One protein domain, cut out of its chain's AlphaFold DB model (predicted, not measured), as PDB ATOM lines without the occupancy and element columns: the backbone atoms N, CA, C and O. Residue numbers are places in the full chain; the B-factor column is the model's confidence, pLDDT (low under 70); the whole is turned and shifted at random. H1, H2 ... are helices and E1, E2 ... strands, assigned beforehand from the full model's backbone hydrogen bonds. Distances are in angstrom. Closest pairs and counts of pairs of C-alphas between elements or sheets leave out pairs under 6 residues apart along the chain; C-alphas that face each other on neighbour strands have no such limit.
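What this domain is: This is residues 83 to 196 of the 197 residues of an uncharacterized protein of Actinobacteria bacterium RBG_13_55_18 (UniProt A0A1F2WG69). A strongly twisted sheet of four strands has helix H2 laid across one face, while helix H3 stands up on the opposite face at the edge strand E1. H1 packs on H2 and reaches one end of the longest axis; beyond H3, a loop-rich part with the short helices H4 and H5 reaches the other end at H4. The printed part has 114 residues with five named helices and four named strands, in the order H1 E1 E2 E3 E4 H2 H3 H4 H5; the sheet's order is E1 - E2 - E3 - E4, antiparallel throughout. The class is mixed, helices and strands, and the whole is compact, with a radius of gyration of the C-alphas of 13.7 A and spans of 45 by 33 by 26 A.

How they stand to each other: Begin with the sheet, a meander, each strand the antiparallel neighbour of the one before: E1, residues 99 to 104, E2, 107 to 118, E3, 124 to 130, and E4, 137 to 140. In the hairpin of E1 and E2, look for N 102 and O 112, 2.9 A apart; in that of E2 and E3, N 115 and O 127, 2.8 A; in that of E3 and E4, N 139 and O 128, 2.8 A. E2 bends by 72 degrees at residue 110. H2, residues 143 to 155, runs across the strands at a height over the sheet of 8.8 A, and the C-alphas of Met 126 in E3 and Gln 146 are 5.7 A apart, the closest of the two. H3, residues 157 to 168, is on the opposite face, over E1; its closest C-alphas to E1 are those of Ala 161 and Tyr 100, 4.4 A. H1, residues 83 to 94, and H2 touch, closest at the C-alphas of Leu 88 and Ile 147, 5.5 A, the same way at a tilt of 35.1 degrees, only just steep. H5, residues 192 to 196, is close to H3 but not clearly touching, at the C-alphas of Phe 196 and Arg 158, 6.0 A. H4, residues 181 to 185, is not on the sheet and is near H3. Every O i to N i+4 pair is within hydrogen-bond range in H1, H2, H3 and H4; H5 has 0 of 1, but 2 of 2 O i to N i+3 pairs.

Where its parts are: Find C-alpha 83 at (119.947, 74.756, 108.323), where H1 begins; it runs 17.0 A. E2 is the longest strand, 30.1 A, from C-alpha 107 at (105.213, 102.331, 101.908); E1 measures 16.2 A, E3 19.2 A and E4 9.8 A. H2 spans 18.7 A, H3 17.1 A, H4 6.1 A and H5 8.1 A, ending at C-alpha 196, (100.379, 78.675, 89.174).

The domain as a whole: The two C-alphas farthest apart, those of Lys 83 and Pro 181, are 45.1 A apart. The printed part has no cut. The link from H3 to H4, residues 169 to 180, is long. Mean pLDDT of the printed part is 93.0, and no printed residue is under 70.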
ATOM      1  N   LYS A  83     121.384  74.641 108.033       73.88
ATOM      2  CA  LYS A  83     119.947  74.756 108.323       73.88
ATOM      3  C   LYS A  83     119.258  75.943 107.634       73.88
ATOM      4  O   LYS A  83     118.176  75.765 107.091       73.88
ATOM      5  N   LYS A  84     119.872  77.139 107.624       73.19
ATOM      6  CA  LYS A  84     119.326  78.315 106.905       73.19
ATOM      7  C   LYS A  84     119.338  78.076 105.391       73.19
ATOM      8  O   LYS A  84     118.436  78.509 104.685       73.19
ATOM      9  N   THR A  85     120.356  77.371 104.899       77.31
ATOM     10  CA  THR A  85     120.464  77.005 103.480       77.31
ATOM     11  C   THR A  85     119.391  75.990 103.083       77.31
ATOM     12  O   THR A  85     118.762  76.147 102.040       77.31
ATOM     13  N   ASP A  86     119.142  74.986 103.921       84.88
ATOM     14  CA  ASP A  86     118.115  73.965 103.705       84.88
ATOM     15  C   ASP A  86     116.716  74.582 103.721       84.88
ATOM     16  O   ASP A  86     115.912  74.319 102.829       84.88
ATOM     17  N   GLU A  87     116.452  75.473 104.677       86.31
ATOM     18  CA  GLU A  87     115.206  76.234 104.745       86.31
ATOM     19  C   GLU A  87     114.996  77.124 103.512       86.31
ATOM     20  O   GLU A  87     113.906  77.137 102.932       86.31
ATOM     21  N   LEU A  88     116.034  77.851 103.086       86.62
ATOM     22  CA  LEU A  88     115.973  78.673 101.882       86.62
ATOM     23  C   LEU A  88     115.657  77.811 100.657       86.62
ATOM     24  O   LEU A  88     114.733  78.123  99.909       86.62
ATOM     25  N   ASN A  89     116.381  76.707 100.474       88.88
ATOM     26  CA  ASN A  89     116.164  75.792  99.358       88.88
ATOM     27  C   ASN A  89     114.753  75.185  99.385       88.88
ATOM     28  O   ASN A  89     114.114  75.107  98.338       88.88
ATOM     29  N   ALA A  90     114.251  74.799 100.563       91.19
ATOM     30  CA  ALA A  90     112.895  74.281 100.724       91.19
ATOM     31  C   ALA A  90     111.842  75.332 100.340       91.19
ATOM     32  O   ALA A  90     110.931  75.035  99.569       91.19
ATOM     33  N   THR A  91     112.009  76.573 100.805       91.50
ATOM     34  CA  THR A  91     111.081  77.677 100.513       91.50
ATOM     35  C   THR A  91     111.098  78.031  99.022       91.50
ATOM     36  O   THR A  91     110.051  78.103  98.384       91.50
ATOM     37  N   LEU A  92     112.283  78.195  98.422       93.81
ATOM     38  CA  LEU A  92     112.417  78.499  96.990       93.81
ATOM     39  C   LEU A  92     111.954  77.341  96.090       93.81
ATOM     40  O   LEU A  92     111.476  77.575  94.978       93.81
ATOM     41  N   GLY A  93     112.082  76.094  96.549       94.56
ATOM     42  CA  GLY A  93     111.642  74.900  95.824       94.56
ATOM     43  C   GLY A  93     110.128  74.839  95.602       94.56
ATOM     44  O   GLY A  93     109.679  74.289  94.597       94.56
ATOM     45  N   GLN A  94     109.346  75.462  96.486       93.88
ATOM     46  CA  GLN A  94     107.882  75.519  96.392       93.88
ATOM     47  C   GLN A  94     107.381  76.608  95.434       93.88
ATOM     48  O   GLN A  94     106.237  76.563  94.984       93.88
ATOM     49  N   LEU A  95     108.224  77.587  95.106       96.62
ATOM     50  CA  LEU A  95     107.842  78.727  94.283       96.62
ATOM     51  C   LEU A  95     108.087  78.456  92.789       96.62
ATOM     52  O   LEU A  95     109.178  78.012  92.421       96.62
ATOM     53  N   PRO A  96     107.129  78.760  91.896       97.00
ATOM     54  CA  PRO A  96     107.359  78.694  90.455       97.00
ATOM     55  C   PRO A  96     108.471  79.650  89.996       97.00
ATOM     56  O   PRO A  96     108.524  80.800  90.403       97.00
ATOM     57  N   VAL A  97     109.336  79.238  89.069       97.44
ATOM     58  CA  VAL A  97     110.310  80.165  88.452       97.44
ATOM     59  C   VAL A  97     109.552  81.271  87.702       97.44
ATOM     60  O   VAL A  97     108.888  81.000  86.691       97.44
ATOM     61  N   SER A  98     109.630  82.500  88.221       97.88
ATOM     62  CA  SER A  98     108.886  83.679  87.763       97.88
ATOM     63  C   SER A  98     109.491  84.972  88.326       97.88
ATOM     64  O   SER A  98     110.374  84.949  89.186       97.88
ATOM     65  N   ARG A  99     108.978  86.110  87.856       98.19
ATOM     66  CA  ARG A  99     109.115  87.413  88.508       98.19
ATOM     67  C   ARG A  99     107.944  87.683  89.438       98.19
ATOM     68  O   ARG A  99     106.835  87.193  89.212       98.19
ATOM     69  N   TYR A 100     108.209  88.470  90.466       98.38
ATOM     70  CA  TYR A 100     107.279  88.795  91.536       98.38
ATOM     71  C   TYR A 100     107.402  90.269  91.904       98.38
ATOM     72  O   TYR A 100     108.457  90.873  91.713       98.38
ATOM     73  N   ALA A 101     106.329  90.844  92.438       98.19
ATOM     74  CA  ALA A 101     106.345  92.173  93.029       98.19
ATOM     75  C   ALA A 101     105.734  92.111  94.429       98.19
ATOM     76  O   ALA A 101     104.646  91.556  94.596       98.19
ATOM     77  N   LEU A 102     106.417  92.700  95.408       97.94
ATOM     78  CA  LEU A 102     105.931  92.853  96.777       97.94
ATOM     79  C   LEU A 102     105.870  94.346  97.135       97.94
ATOM     80  O   LEU A 102     106.799  95.078  96.784       97.94
ATOM     81  N   PRO A 103     104.820  94.813  97.831       97.12
ATOM     82  CA  PRO A 103     104.799  96.167  98.371       97.12
ATOM     83  C   PRO A 103     105.796  96.287  99.527       97.12
ATOM     84  O   PRO A 103     105.979  95.340 100.301       97.12
ATOM     85  N   ARG A 104     106.424  97.455  99.691       93.62
ATOM     86  CA  ARG A 104     107.259  97.713 100.867       93.62
ATOM     87  C   ARG A 104     106.381  97.839 102.104       93.62
ATOM     88  O   ARG A 104     105.348  98.495 102.094       93.62
ATOM     89  N   LYS A 105     106.838  97.255 103.214       88.44
ATOM     90  CA  LYS A 105     106.094  97.253 104.484       88.44
ATOM     91  C   LYS A 105     105.752  98.664 104.986       88.44
ATOM     92  O   LYS A 105     104.688  98.853 105.561       88.44
ATOM     93  N   ASN A 106     106.655  99.622 104.780       91.88
ATOM     94  CA  ASN A 106     106.509 100.994 105.276       91.88
ATOM     95  C   ASN A 106     105.851 101.938 104.260       91.88
ATOM     96  O   ASN A 106     105.468 103.039 104.633       91.88
ATOM     97  N   ASP A 107     105.753 101.522 102.997       93.38
ATOM     98  CA  ASP A 107     105.213 102.331 101.908       93.38
ATOM     99  C   ASP A 107     104.578 101.399 100.858       93.38
ATOM    100  O   ASP A 107     105.282 100.862  99.998       93.38
ATOM    101  N   PRO A 108     103.259 101.148 100.948       91.44
ATOM    102  CA  PRO A 108     102.551 100.259 100.029       91.44
ATOM    103  C   PRO A 108     102.532 100.736  98.571       91.44
ATOM    104  O   PRO A 108     102.258  99.931  97.674       91.44
ATOM    105  N   ASP A 109     102.818 102.016  98.320       93.44
ATOM    106  CA  ASP A 109     102.880 102.583  96.973       93.44
ATOM    107  C   ASP A 109     104.239 102.317  96.311       93.44
ATOM    108  O   ASP A 109     104.347 102.314  95.079       93.44
ATOM    109  N   VAL A 110     105.261 101.972  97.103       94.44
ATOM    110  CA  VAL A 110     106.586 101.563  96.626       94.44
ATOM    111  C   VAL A 110     106.699 100.041  96.584       94.44
ATOM    112  O   VAL A 110     106.375  99.328  97.532       94.44
ATOM    113  N   TRP A 111     107.203  99.525  95.463       96.56
ATOM    114  CA  TRP A 111     107.261  98.089  95.193       96.56
ATOM    115  C   TRP A 111     108.686  97.626  94.962       96.56
ATOM    116  O   TRP A 111     109.451  98.271  94.247       96.56
ATOM    117  N   ASP A 112     109.011  96.474  95.537       96.94
ATOM    118  CA  ASP A 112     110.230  95.746  95.229       96.94
ATOM    119  C   ASP A 112     109.911  94.583  94.292       96.94
ATOM    120  O   ASP A 112     108.920  93.862  94.447       96.94
ATOM    121  N   PHE A 113     110.772  94.419  93.295       98.00
ATOM    122  CA  PHE A 113     110.636  93.410  92.258       98.00
ATOM    123  C   PHE A 113     111.673  92.320  92.468       98.00
ATOM    124  O   PHE A 113     112.820  92.598  92.821       98.00
ATOM    125  N   PHE A 114     111.277  91.078  92.227       98.25
ATOM    126  CA  PHE A 114     112.123  89.914  92.440       98.25
ATOM    127  C   PHE A 114     112.047  88.966  91.247       98.25
ATOM    128  O   PHE A 114     111.027  88.895  90.564       98.25
ATOM    129  N   GLU A 115     113.118  88.217  91.007       98.06
ATOM    130  CA  GLU A 115     113.181  87.148  90.014       98.06
ATOM    131  C   GLU A 115     113.700  85.879  90.678       98.06
ATOM    132  O   GLU A 115     114.826  85.844  91.182       98.06
ATOM    133  N   LEU A 116     112.887  84.825  90.638       97.69
ATOM    134  CA  LEU A 116     113.317  83.486  90.995       97.69
ATOM    135  C   LEU A 116     113.898  82.815  89.756       97.69
ATOM    136  O   LEU A 116     113.180  82.593  88.781       97.69
ATOM    137  N   VAL A 117     115.183  82.476  89.804       95.88
ATOM    138  CA  VAL A 117     115.892  81.769  88.730       95.88
ATOM    139  C   VAL A 117     116.281  80.367  89.174       95.88
ATOM    140  O   VAL A 117     116.641  80.154  90.330       95.88
ATOM    141  N   GLU A 118     116.261  79.415  88.246       94.62
ATOM    142  CA  GLU A 118     116.778  78.062  88.450       94.62
ATOM    143  C   GLU A 118     118.057  77.882  87.627       94.62
ATOM    144  O   GLU A 118     118.098  78.188  86.434       94.62
ATOM    145  N   ARG A 119     119.137  77.439  88.275       90.25
ATOM    146  CA  ARG A 119     120.419  77.157  87.618       90.25
ATOM    147  C   ARG A 119     120.447  75.722  87.090       90.25
ATOM    148  O   ARG A 119     119.673  74.872  87.508       90.25
ATOM    149  N   LYS A 120     121.423  75.419  86.224       86.44
ATOM    150  CA  LYS A 120     121.612  74.085  85.611       86.44
ATOM    151  C   LYS A 120     121.719  72.925  86.613       86.44
ATOM    152  O   LYS A 120     121.446  71.792  86.251       86.44
ATOM    153  N   ASN A 121     122.130  73.194  87.853       84.94
ATOM    154  CA  ASN A 121     122.225  72.202  88.927       84.94
ATOM    155  C   ASN A 121     120.923  72.047  89.738       84.94
ATOM    156  O   ASN A 121     120.963  71.502  90.837       84.94
ATOM    157  N   GLY A 122     119.803  72.597  89.259       88.69
ATOM    158  CA  GLY A 122     118.505  72.580  89.937       88.69
ATOM    159  C   GLY A 122     118.396  73.537  91.126       88.69
ATOM    160  O   GLY A 122     117.321  73.670  91.706       88.69
ATOM    161  N   ARG A 123     119.476  74.236  91.508       88.38
ATOM    162  CA  ARG A 123     119.418  75.211  92.604       88.38
ATOM    163  C   ARG A 123     118.685  76.465  92.163       88.38
ATOM    164  O   ARG A 123     118.941  76.995  91.078       88.38
ATOM    165  N   ARG A 124     117.834  76.969  93.051       94.12
ATOM    166  CA  ARG A 124     117.078  78.200  92.848       94.12
ATOM    167  C   ARG A 124     117.671  79.353  93.639       94.12
ATOM    168  O   ARG A 124     118.207  79.147  94.722       94.12
ATOM    169  N   PHE A 125     117.580  80.551  93.075       91.88
ATOM    170  CA  PHE A 125     118.069  81.786  93.683       91.88
ATOM    171  C   PHE A 125     117.056  82.899  93.463       91.88
ATOM    172  O   PHE A 125     116.489  83.006  92.373       91.88
ATOM    173  N   MET A 126     116.866  83.730  94.483       95.19
ATOM    174  CA  MET A 126     116.043  84.926  94.382       95.19
ATOM    175  C   MET A 126     116.946  86.144  94.192       95.19
ATOM    176  O   MET A 126     117.772  86.447  95.052       95.19
ATOM    177  N   ASN A 127     116.767  86.852  93.082       94.44
ATOM    178  CA  ASN A 127     117.402  88.145  92.845       94.44
ATOM    179  C   ASN A 127     116.380  89.256  93.051       94.44
ATOM    180  O   ASN A 127     115.197  89.072  92.758       94.44
ATOM    181  N   ARG A 128     116.837  90.428  93.478       95.50
ATOM    182  CA  ARG A 128     116.062  91.662  93.370       95.50
ATOM    183  C   ARG A 128     116.256  92.244  91.971       95.50
ATOM    184  O   ARG A 128     117.336  92.146  91.393       95.50
ATOM    185  N   LEU A 129     115.206  92.821  91.404       96.19
ATOM    186  CA  LEU A 129     115.251  93.501  90.115       96.19
ATOM    187  C   LEU A 129     115.231  95.015  90.333       96.19
ATOM    188  O   LEU A 129     114.342  95.541  91.001       96.19
ATOM    189  N   LEU A 130     116.208  95.704  89.747       93.06
ATOM    190  CA  LEU A 130     116.340  97.160  89.758       93.06
ATOM    191  C   LEU A 130     116.215  97.696  88.326       93.06
ATOM    192  O   LEU A 130     116.804  97.129  87.404       93.06
ATOM    193  N   GLY A 131     115.493  98.801  88.140       93.31
ATOM    194  CA  GLY A 131     115.271  99.419  86.828       93.31
ATOM    195  C   GLY A 131     113.876  99.142  86.266       93.31
ATOM    196  O   GLY A 131     112.884  99.281  86.980       93.31
ATOM    197  N   SER A 132     113.800  98.781  84.984       91.12
ATOM    198  CA  SER A 132     112.535  98.571  84.269       91.12
ATOM    199  C   SER A 132     112.597  97.380  83.304       91.12
ATOM    200  O   SER A 132     113.691  96.958  82.924       91.12
ATOM    201  N   PRO A 133     111.449  96.841  82.852       89.44
ATOM    202  CA  PRO A 133     111.431  95.712  81.928       89.44
ATOM    203  C   PRO A 133     112.204  95.964  80.636       89.44
ATOM    204  O   PRO A 133     111.940  96.928  79.926       89.44
ATOM    205  N   GLY A 134     113.105  95.042  80.301       88.25
ATOM    206  CA  GLY A 134     114.042  95.171  79.177       88.25
ATOM    207  C   GLY A 134     115.435  95.664  79.579       88.25
ATOM    208  O   GLY A 134     116.388  95.340  78.882       88.25
ATOM    209  N   ASP A 135     115.566  96.335  80.726       92.50
ATOM    210  CA  ASP A 135     116.843  96.793  81.295       92.50
ATOM    211  C   ASP A 135     116.929  96.461  82.794       92.50
ATOM    212  O   ASP A 135     117.306  97.259  83.653       92.50
ATOM    213  N   TRP A 136     116.493  95.251  83.142       92.50
ATOM    214  CA  TRP A 136     116.569  94.789  84.517       92.50
ATOM    215  C   TRP A 136     118.022  94.561  84.926       92.50
ATOM    216  O   TRP A 136     118.708  93.678  84.399       92.50
ATOM    217  N   ARG A 137     118.458  95.285  85.954       90.56
ATOM    218  CA  ARG A 137     119.656  94.946  86.718       90.56
ATOM    219  C   ARG A 137     119.266  93.954  87.808       90.56
ATOM    220  O   ARG A 137     118.313  94.182  88.548       90.56
ATOM    221  N   ARG A 138     119.996  92.843  87.889       91.56
ATOM    222  CA  ARG A 138     119.823  91.843  88.947       91.56
ATOM    223  C   ARG A 138     120.741  92.201  90.098       91.56
ATOM    224  O   ARG A 138     121.951  92.252  89.911       91.56
ATOM    225  N   ASP A 139     120.139  92.442  91.246       87.56
ATOM    226  CA  ASP A 139     120.826  92.674  92.504       87.56
ATOM    227  C   ASP A 139     120.739  91.409  93.365       87.56
ATOM    228  O   ASP A 139     119.675  90.790  93.500       87.56
ATOM    229  N   TYR A 140     121.886  90.980  93.883       84.62
ATOM    230  CA  TYR A 140     121.988  89.745  94.648       84.62
ATOM    231  C   TYR A 140     121.584  90.002  96.095       84.62
ATOM    232  O   TYR A 140     122.146  90.847  96.783       84.62
ATOM    233  N   LEU A 141     120.628  89.220  96.582       81.50
ATOM    234  CA  LEU A 141     120.171  89.309  97.962       81.50
ATOM    235  C   LEU A 141     121.000  88.391  98.864       81.50
ATOM    236  O   LEU A 141     121.280  87.242  98.506       81.50
ATOM    237  N   CYS A 142     121.318  88.848 100.078       79.19
ATOM    238  CA  CYS A 142     121.833  87.956 101.115       79.19
ATOM    239  C   CYS A 142     120.781  86.887 101.471       79.19
ATOM    240  O   CYS A 142     119.582  87.072 101.239       79.19
ATOM    241  N   ALA A 143     121.207  85.759 102.046       79.56
ATOM    242  CA  ALA A 143     120.306  84.635 102.314       79.56
ATOM    243  C   ALA A 143     119.094  85.022 103.179       79.56
ATOM    244  O   ALA A 143     117.993  84.543 102.931       79.56
ATOM    245  N   GLU A 144     119.266  85.918 104.153       80.75
ATOM    246  CA  GLU A 144     118.171  86.362 105.023       80.75
ATOM    247  C   GLU A 144     117.089  87.120 104.250       80.75
ATOM    248  O   GLU A 144     115.901  86.841 104.415       80.75
ATOM    249  N   LEU A 145     117.493  88.018 103.346       84.69
ATOM    250  CA  LEU A 145     116.564  88.739 102.477       84.69
ATOM    251  C   LEU A 145     115.911  87.811 101.450       84.69
ATOM    252  O   LEU A 145     114.720  87.961 101.181       84.69
ATOM    253  N   GLN A 146     116.640  86.822 100.919       91.50
ATOM    254  CA  GLN A 146     116.042  85.803 100.051       91.50
ATOM    255  C   GLN A 146     114.969  84.996 100.790       91.50
ATOM    256  O   GLN A 146     113.883  84.815 100.246       91.50
ATOM    257  N   ILE A 147     115.235  84.557 102.028       88.94
ATOM    258  CA  ILE A 147     114.255  83.837 102.860       88.94
ATOM    259  C   ILE A 147     113.039  84.729 103.134       88.94
ATOM    260  O   ILE A 147     111.905  84.280 102.972       88.94
ATOM    261  N   ALA A 148     113.252  85.989 103.523       90.44
ATOM    262  CA  ALA A 148     112.169  86.924 103.818       90.44
ATOM    263  C   ALA A 148     111.277  87.179 102.589       90.44
ATOM    264  O   ALA A 148     110.054  87.056 102.684       90.44
ATOM    265  N   ALA A 149     111.880  87.462 101.430       95.25
ATOM    266  CA  ALA A 149     111.157  87.663 100.177       95.25
ATOM    267  C   ALA A 149     110.424  86.387  99.736       95.25
ATOM    268  O   ALA A 149     109.246  86.439  99.390       95.25
ATOM    269  N   ALA A 150     111.088  85.229  99.799       96.12
ATOM    270  CA  ALA A 150     110.495  83.949  99.426       96.12
ATOM    271  C   ALA A 150     109.295  83.592 100.310       96.12
ATOM    272  O   ALA A 150     108.263  83.186  99.786       96.12
ATOM    273  N   ARG A 151     109.386  83.800 101.631       95.44
ATOM    274  CA  ARG A 151     108.262  83.591 102.557       95.44
ATOM    275  C   ARG A 151     107.091  84.521 102.259       95.44
ATOM    276  O   ARG A 151     105.956  84.062 102.258       95.44
ATOM    277  N   ALA A 152     107.354  85.798 101.981       96.44
ATOM    278  CA  ALA A 152     106.304  86.748 101.622       96.44
ATOM    279  C   ALA A 152     105.603  86.355 100.309       96.44
ATOM    280  O   ALA A 152     104.377  86.370 100.242       96.44
ATOM    281  N   ILE A 153     106.366  85.933  99.294       97.50
ATOM    282  CA  ILE A 153     105.818  85.434  98.022       97.50
ATOM    283  C   ILE A 153     105.040  84.131  98.234       97.50
ATOM    284  O   ILE A 153     103.998  83.951  97.615       97.50
ATOM    285  N   ALA A 154     105.506  83.235  99.108       96.19
ATOM    286  CA  ALA A 154     104.867  81.945  99.371       96.19
ATOM    287  C   ALA A 154     103.452  82.058  99.961       96.19
ATOM    288  O   ALA A 154     102.682  81.111  99.830       96.19
ATOM    289  N   LEU A 155     103.091  83.201 100.558       96.31
ATOM    290  CA  LEU A 155     101.727  83.457 101.035       96.31
ATOM    291  C   LEU A 155     100.711  83.502  99.884       96.31
ATOM    292  O   LEU A 155      99.624  82.948 100.009       96.31
ATOM    293  N   ASP A 156     101.071  84.143  98.768       97.31
ATOM    294  CA  ASP A 156     100.290  84.124  97.529       97.31
ATOM    295  C   ASP A 156     101.213  84.340  96.309       97.31
ATOM    296  O   ASP A 156     101.412  85.475  95.833       97.31
ATOM    297  N   PRO A 157     101.807  83.250  95.775       97.12
ATOM    298  CA  PRO A 157     102.741  83.345  94.657       97.12
ATOM    299  C   PRO A 157     102.070  83.905  93.406       97.12
ATOM    300  O   PRO A 157     102.686  84.644  92.632       97.12
ATOM    301  N   ARG A 158     100.794  83.561  93.198       96.62
ATOM    302  CA  ARG A 158     100.041  83.975  92.020       96.62
ATOM    303  C   ARG A 158      99.744  85.467  92.074       96.62
ATOM    304  O   ARG A 158     100.018  86.149  91.087       96.62
ATOM    305  N   ALA A 159      99.238  85.988  93.190       97.44
ATOM    306  CA  ALA A 159      98.980  87.418  93.335       97.44
ATOM    307  C   ALA A 159     100.264  88.239  93.194       97.44
ATOM    308  O   ALA A 159     100.268  89.241  92.482       97.44
ATOM    309  N   SER A 160     101.374  87.773  93.773       97.94
ATOM    310  CA  SER A 160     102.680  88.438  93.666       97.94
ATOM    311  C   SER A 160     103.189  88.502  92.216       97.94
ATOM    312  O   SER A 160     103.736  89.516  91.776       97.94
ATOM    313  N   ALA A 161     102.980  87.442  91.431       98.00
ATOM    314  CA  ALA A 161     103.337  87.419  90.014       98.00
ATOM    315  C   ALA A 161     102.382  88.279  89.158       98.00
ATOM    316  O   ALA A 161     102.825  89.025  88.284       98.00
ATOM    317  N   VAL A 162     101.075  88.253  89.441       97.69
ATOM    318  CA  VAL A 162     100.085  89.147  88.811       97.69
ATOM    319  C   VAL A 162     100.412  90.616  89.099       97.69
ATOM    320  O   VAL A 162     100.311  91.453  88.203       97.69
ATOM    321  N   ALA A 163     100.855  90.937  90.316       97.88
ATOM    322  CA  ALA A 163     101.250  92.284  90.710       97.88
ATOM    323  C   ALA A 163     102.440  92.805  89.887       97.88
ATOM    324  O   ALA A 163     102.409  93.958  89.450       97.88
ATOM    325  N   TYR A 164     103.449  91.965  89.615       98.06
ATOM    326  CA  TYR A 164     104.530  92.300  88.678       98.06
ATOM    327  C   TYR A 164     103.967  92.585  87.283       98.06
ATOM    328  O   TYR A 164     104.242  93.622  86.676       98.06
ATOM    329  N   ALA A 165     103.130  91.677  86.783       97.38
ATOM    330  CA  ALA A 165     102.646  91.750  85.419       97.38
ATOM    331  C   ALA A 165     101.749  92.962  85.149       97.38
ATOM    332  O   ALA A 165     101.870  93.583  84.093       97.38
ATOM    333  N   LYS A 166     100.902  93.352  86.105       96.62
ATOM    334  CA  LYS A 166     100.067  94.558  86.002       96.62
ATOM    335  C   LYS A 166     100.899  95.837  85.962       96.62
ATOM    336  O   LYS A 166     100.616  96.711  85.149       96.62
ATOM    337  N   ARG A 167     101.940  95.928  86.795       95.94
ATOM    338  CA  ARG A 167     102.829  97.103  86.856       95.94
ATOM    339  C   ARG A 167     103.590  97.332  85.566       95.94
ATOM    340  O   ARG A 167     103.775  98.468  85.148       95.94
ATOM    341  N   HIS A 168     104.003  96.247  84.929       96.25
ATOM    342  CA  HIS A 168     104.877  96.312  83.768       96.25
ATOM    343  C   HIS A 168     104.180  96.022  82.441       96.25
ATOM    344  O   HIS A 168     104.788  96.213  81.393       96.25
ATOM    345  N   ARG A 169     102.919  95.573  82.463       95.88
ATOM    346  CA  ARG A 169     102.167  95.071  81.295       95.88
ATOM    347  C   ARG A 169     102.903  93.954  80.542       95.88
ATOM    348  O   ARG A 169     102.833  93.847  79.316       95.88
ATOM    349  N   ARG A 170     103.615  93.095  81.281       97.06
ATOM    350  CA  ARG A 170     104.397  91.966  80.746       97.06
ATOM    351  C   ARG A 170     104.149  90.707  81.561       97.06
ATOM    352  O   ARG A 170     103.888  90.772  82.753       97.06
ATOM    353  N   CYS A 171     104.235  89.546  80.927       97.38
ATOM    354  CA  CYS A 171     104.068  88.264  81.599       97.38
ATOM    355  C   CYS A 171     105.149  88.070  82.672       97.38
ATOM    356  O   CYS A 171     106.336  88.111  82.363       97.38
ATOM    357  N   ALA A 172     104.761  87.767  83.909       96.75
ATOM    358  CA  ALA A 172     105.711  87.564  85.005       96.75
ATOM    359  C   ALA A 172     106.711  86.415  84.766       96.75
ATOM    360  O   ALA A 172     107.847  86.466  85.230       96.75
ATOM    361  N   VAL A 173     106.318  85.404  83.986       96.88
ATOM    362  CA  VAL A 173     107.144  84.220  83.710       96.88
ATOM    363  C   VAL A 173     108.116  84.475  82.555       96.88
ATOM    364  O   VAL A 173     109.329  84.455  82.741       96.88
ATOM    365  N   CYS A 174     107.596  84.721  81.348       95.81
ATOM    366  CA  CYS A 174     108.414  84.826  80.135       95.81
ATOM    367  C   CYS A 174     108.810  86.260  79.754       95.81
ATOM    368  O   CYS A 174     109.498  86.440  78.758       95.81
ATOM    369  N   ASP A 175     108.356  87.268  80.502       95.56
ATOM    370  CA  ASP A 175     108.553  88.696  80.214       95.56
ATOM    371  C   ASP A 175     108.026  89.158  78.842       95.56
ATOM    372  O   ASP A 175     108.347  90.247  78.379       95.56
ATOM    373  N   ALA A 176     107.189  88.378  78.154       95.56
ATOM    374  CA  ALA A 176     106.564  88.829  76.910       95.56
ATOM    375  C   ALA A 176     105.524  89.938  77.186       95.56
ATOM    376  O   ALA A 176     104.792  89.830  78.177       95.56
ATOM    377  N   PRO A 177     105.413  90.980  76.338       95.88
ATOM    378  CA  PRO A 177     104.334  91.964  76.430       95.88
ATOM    379  C   PRO A 177     102.950  91.308  76.399       95.88
ATOM    380  O   PRO A 177     102.707  90.377  75.629       95.88
ATOM    381  N   LEU A 178     102.032  91.790  77.238       95.38
ATOM    382  CA  LEU A 178     100.655  91.302  77.267       95.38
ATOM    383  C   LEU A 178      99.812  92.112  76.276       95.38
ATOM    384  O   LEU A 178      99.418  93.235  76.569       95.38
ATOM    385  N   SER A 179      99.556  91.544  75.097       94.00
ATOM    386  CA  SER A 179      98.792  92.198  74.022       94.00
ATOM    387  C   SER A 179      97.382  91.633  73.831       94.00
ATOM    388  O   SER A 179      96.472  92.359  73.444       94.00
ATOM    389  N   HIS A 180      97.174  90.343  74.104       94.44
ATOM    390  CA  HIS A 180      95.864  89.707  73.951       94.44
ATOM    391  C   HIS A 180      94.956  89.971  75.163       94.44
ATOM    392  O   HIS A 180      95.444  89.854  76.291       94.44
ATOM    393  N   PRO A 181      93.642  90.222  74.972       94.62
ATOM    394  CA  PRO A 181      92.707  90.527  76.063       94.62
ATOM    395  C   PRO A 181      92.732  89.508  77.205       94.62
ATOM    396  O   PRO A 181      92.832  89.881  78.369       94.62
ATOM    397  N   THR A 182      92.758  88.218  76.873       93.00
ATOM    398  CA  THR A 182      92.851  87.129  77.853       93.00
ATOM    399  C   THR A 182      94.162  87.192  78.637       93.00
ATOM    400  O   THR A 182      94.180  87.060  79.854       93.00
ATOM    401  N   SER A 183      95.286  87.432  77.962       93.62
ATOM    402  CA  SER A 183      96.587  87.557  78.628       93.62
ATOM    403  C   SER A 183      96.659  88.791  79.535       93.62
ATOM    404  O   SER A 183      97.317  88.741  80.571       93.62
ATOM    405  N   ILE A 184      95.983  89.883  79.164       93.44
ATOM    406  CA  ILE A 184      95.867  91.104  79.972       93.44
ATOM    407  C   ILE A 184      95.029  90.827  81.227       93.44
ATOM    408  O   ILE A 184      95.491  91.094  82.336       93.44
ATOM    409  N   GLU A 185      93.848  90.226  81.065       93.12
ATOM    410  CA  GLU A 185      92.937  89.865  82.158       93.12
ATOM    411  C   GLU A 185      93.624  88.963  83.192       93.12
ATOM    412  O   GLU A 185      93.672  89.279  84.381       93.12
ATOM    413  N   PHE A 186      94.248  87.878  82.729       91.69
ATOM    414  CA  PHE A 186      94.962  86.943  83.600       91.69
ATOM    415  C   PHE A 186      96.352  87.439  84.017       91.69
ATOM    416  O   PHE A 186      97.017  86.787  84.824       91.69
ATOM    417  N   SER A 187      96.804  88.572  83.469       95.88
ATOM    418  CA  SER A 187      98.142  89.141  83.671       95.88
ATOM    419  C   SER A 187      99.285  88.148  83.376       95.88
ATOM    420  O   SER A 187     100.393  88.268  83.894       95.88
ATOM    421  N   MET A 188      99.031  87.135  82.547       95.75
ATOM    422  CA  MET A 188      99.971  86.076  82.178       95.75
ATOM    423  C   MET A 188      99.567  85.450  80.846       95.75
ATOM    424  O   MET A 188      98.386  85.341  80.526       95.75
ATOM    425  N   GLY A 189     100.551  84.947  80.095       93.69
ATOM    426  CA  GLY A 189     100.274  84.151  78.900       93.69
ATOM    427  C   GLY A 189      99.596  82.802  79.221       93.69
ATOM    428  O   GLY A 189      99.808  82.240  80.304       93.69
ATOM    429  N   PRO A 190      98.846  82.215  78.269       92.31
ATOM    430  CA  PRO A 190      98.038  81.007  78.483       92.31
ATOM    431  C   PRO A 190      98.856  79.756  78.837       92.31
ATOM    432  O   PRO A 190      98.358  78.870  79.533       92.31
ATOM    433  N   THR A 191     100.111  79.680  78.392       95.06
ATOM    434  CA  THR A 191     101.045  78.609  78.779       95.06
ATOM    435  C   THR A 191     101.679  78.883  80.141       95.06
ATOM    436  O   THR A 191     101.874  77.964  80.928       95.06
ATOM    437  N   CYS A 192     101.966  80.150  80.449       96.62
ATOM    438  CA  CYS A 192     102.649  80.553  81.679       96.62
ATOM    439  C   CYS A 192     101.761  80.405  82.920       96.62
ATOM    440  O   CYS A 192     102.248  79.963  83.955       96.62
ATOM    441  N   ARG A 193     100.455  80.690  82.804       93.81
ATOM    442  CA  ARG A 193      99.494  80.556  83.917       93.81
ATOM    443  C   ARG A 193      99.432  79.146  84.509       93.81
ATOM    444  O   ARG A 193      99.151  79.002  85.688       93.81
ATOM    445  N   LYS A 194      99.737  78.114  83.708       94.38
ATOM    446  CA  LYS A 194      99.735  76.710  84.148       94.38
ATOM    447  C   LYS A 194     100.771  76.423  85.238       94.38
ATOM    448  O   LYS A 194     100.678  75.395  85.882       94.38
ATOM    449  N   ARG A 195     101.752  77.312  85.438       92.25
ATOM    450  CA  ARG A 195     102.754  77.205  86.511       92.25
ATOM    451  C   ARG A 195     102.220  77.595  87.894       92.25
ATOM    452  O   ARG A 195     102.939  77.429  88.867       92.25
ATOM    453  N   PHE A 196     101.017  78.162  87.957       91.12
ATOM    454  CA  PHE A 196     100.379  78.675  89.174       91.12
ATOM    455  C   PHE A 196      99.012  78.018  89.441       91.12
ATOM    456  O   PHE A 196      98.215  78.567  90.201       91.12
TER     457      PHE A 196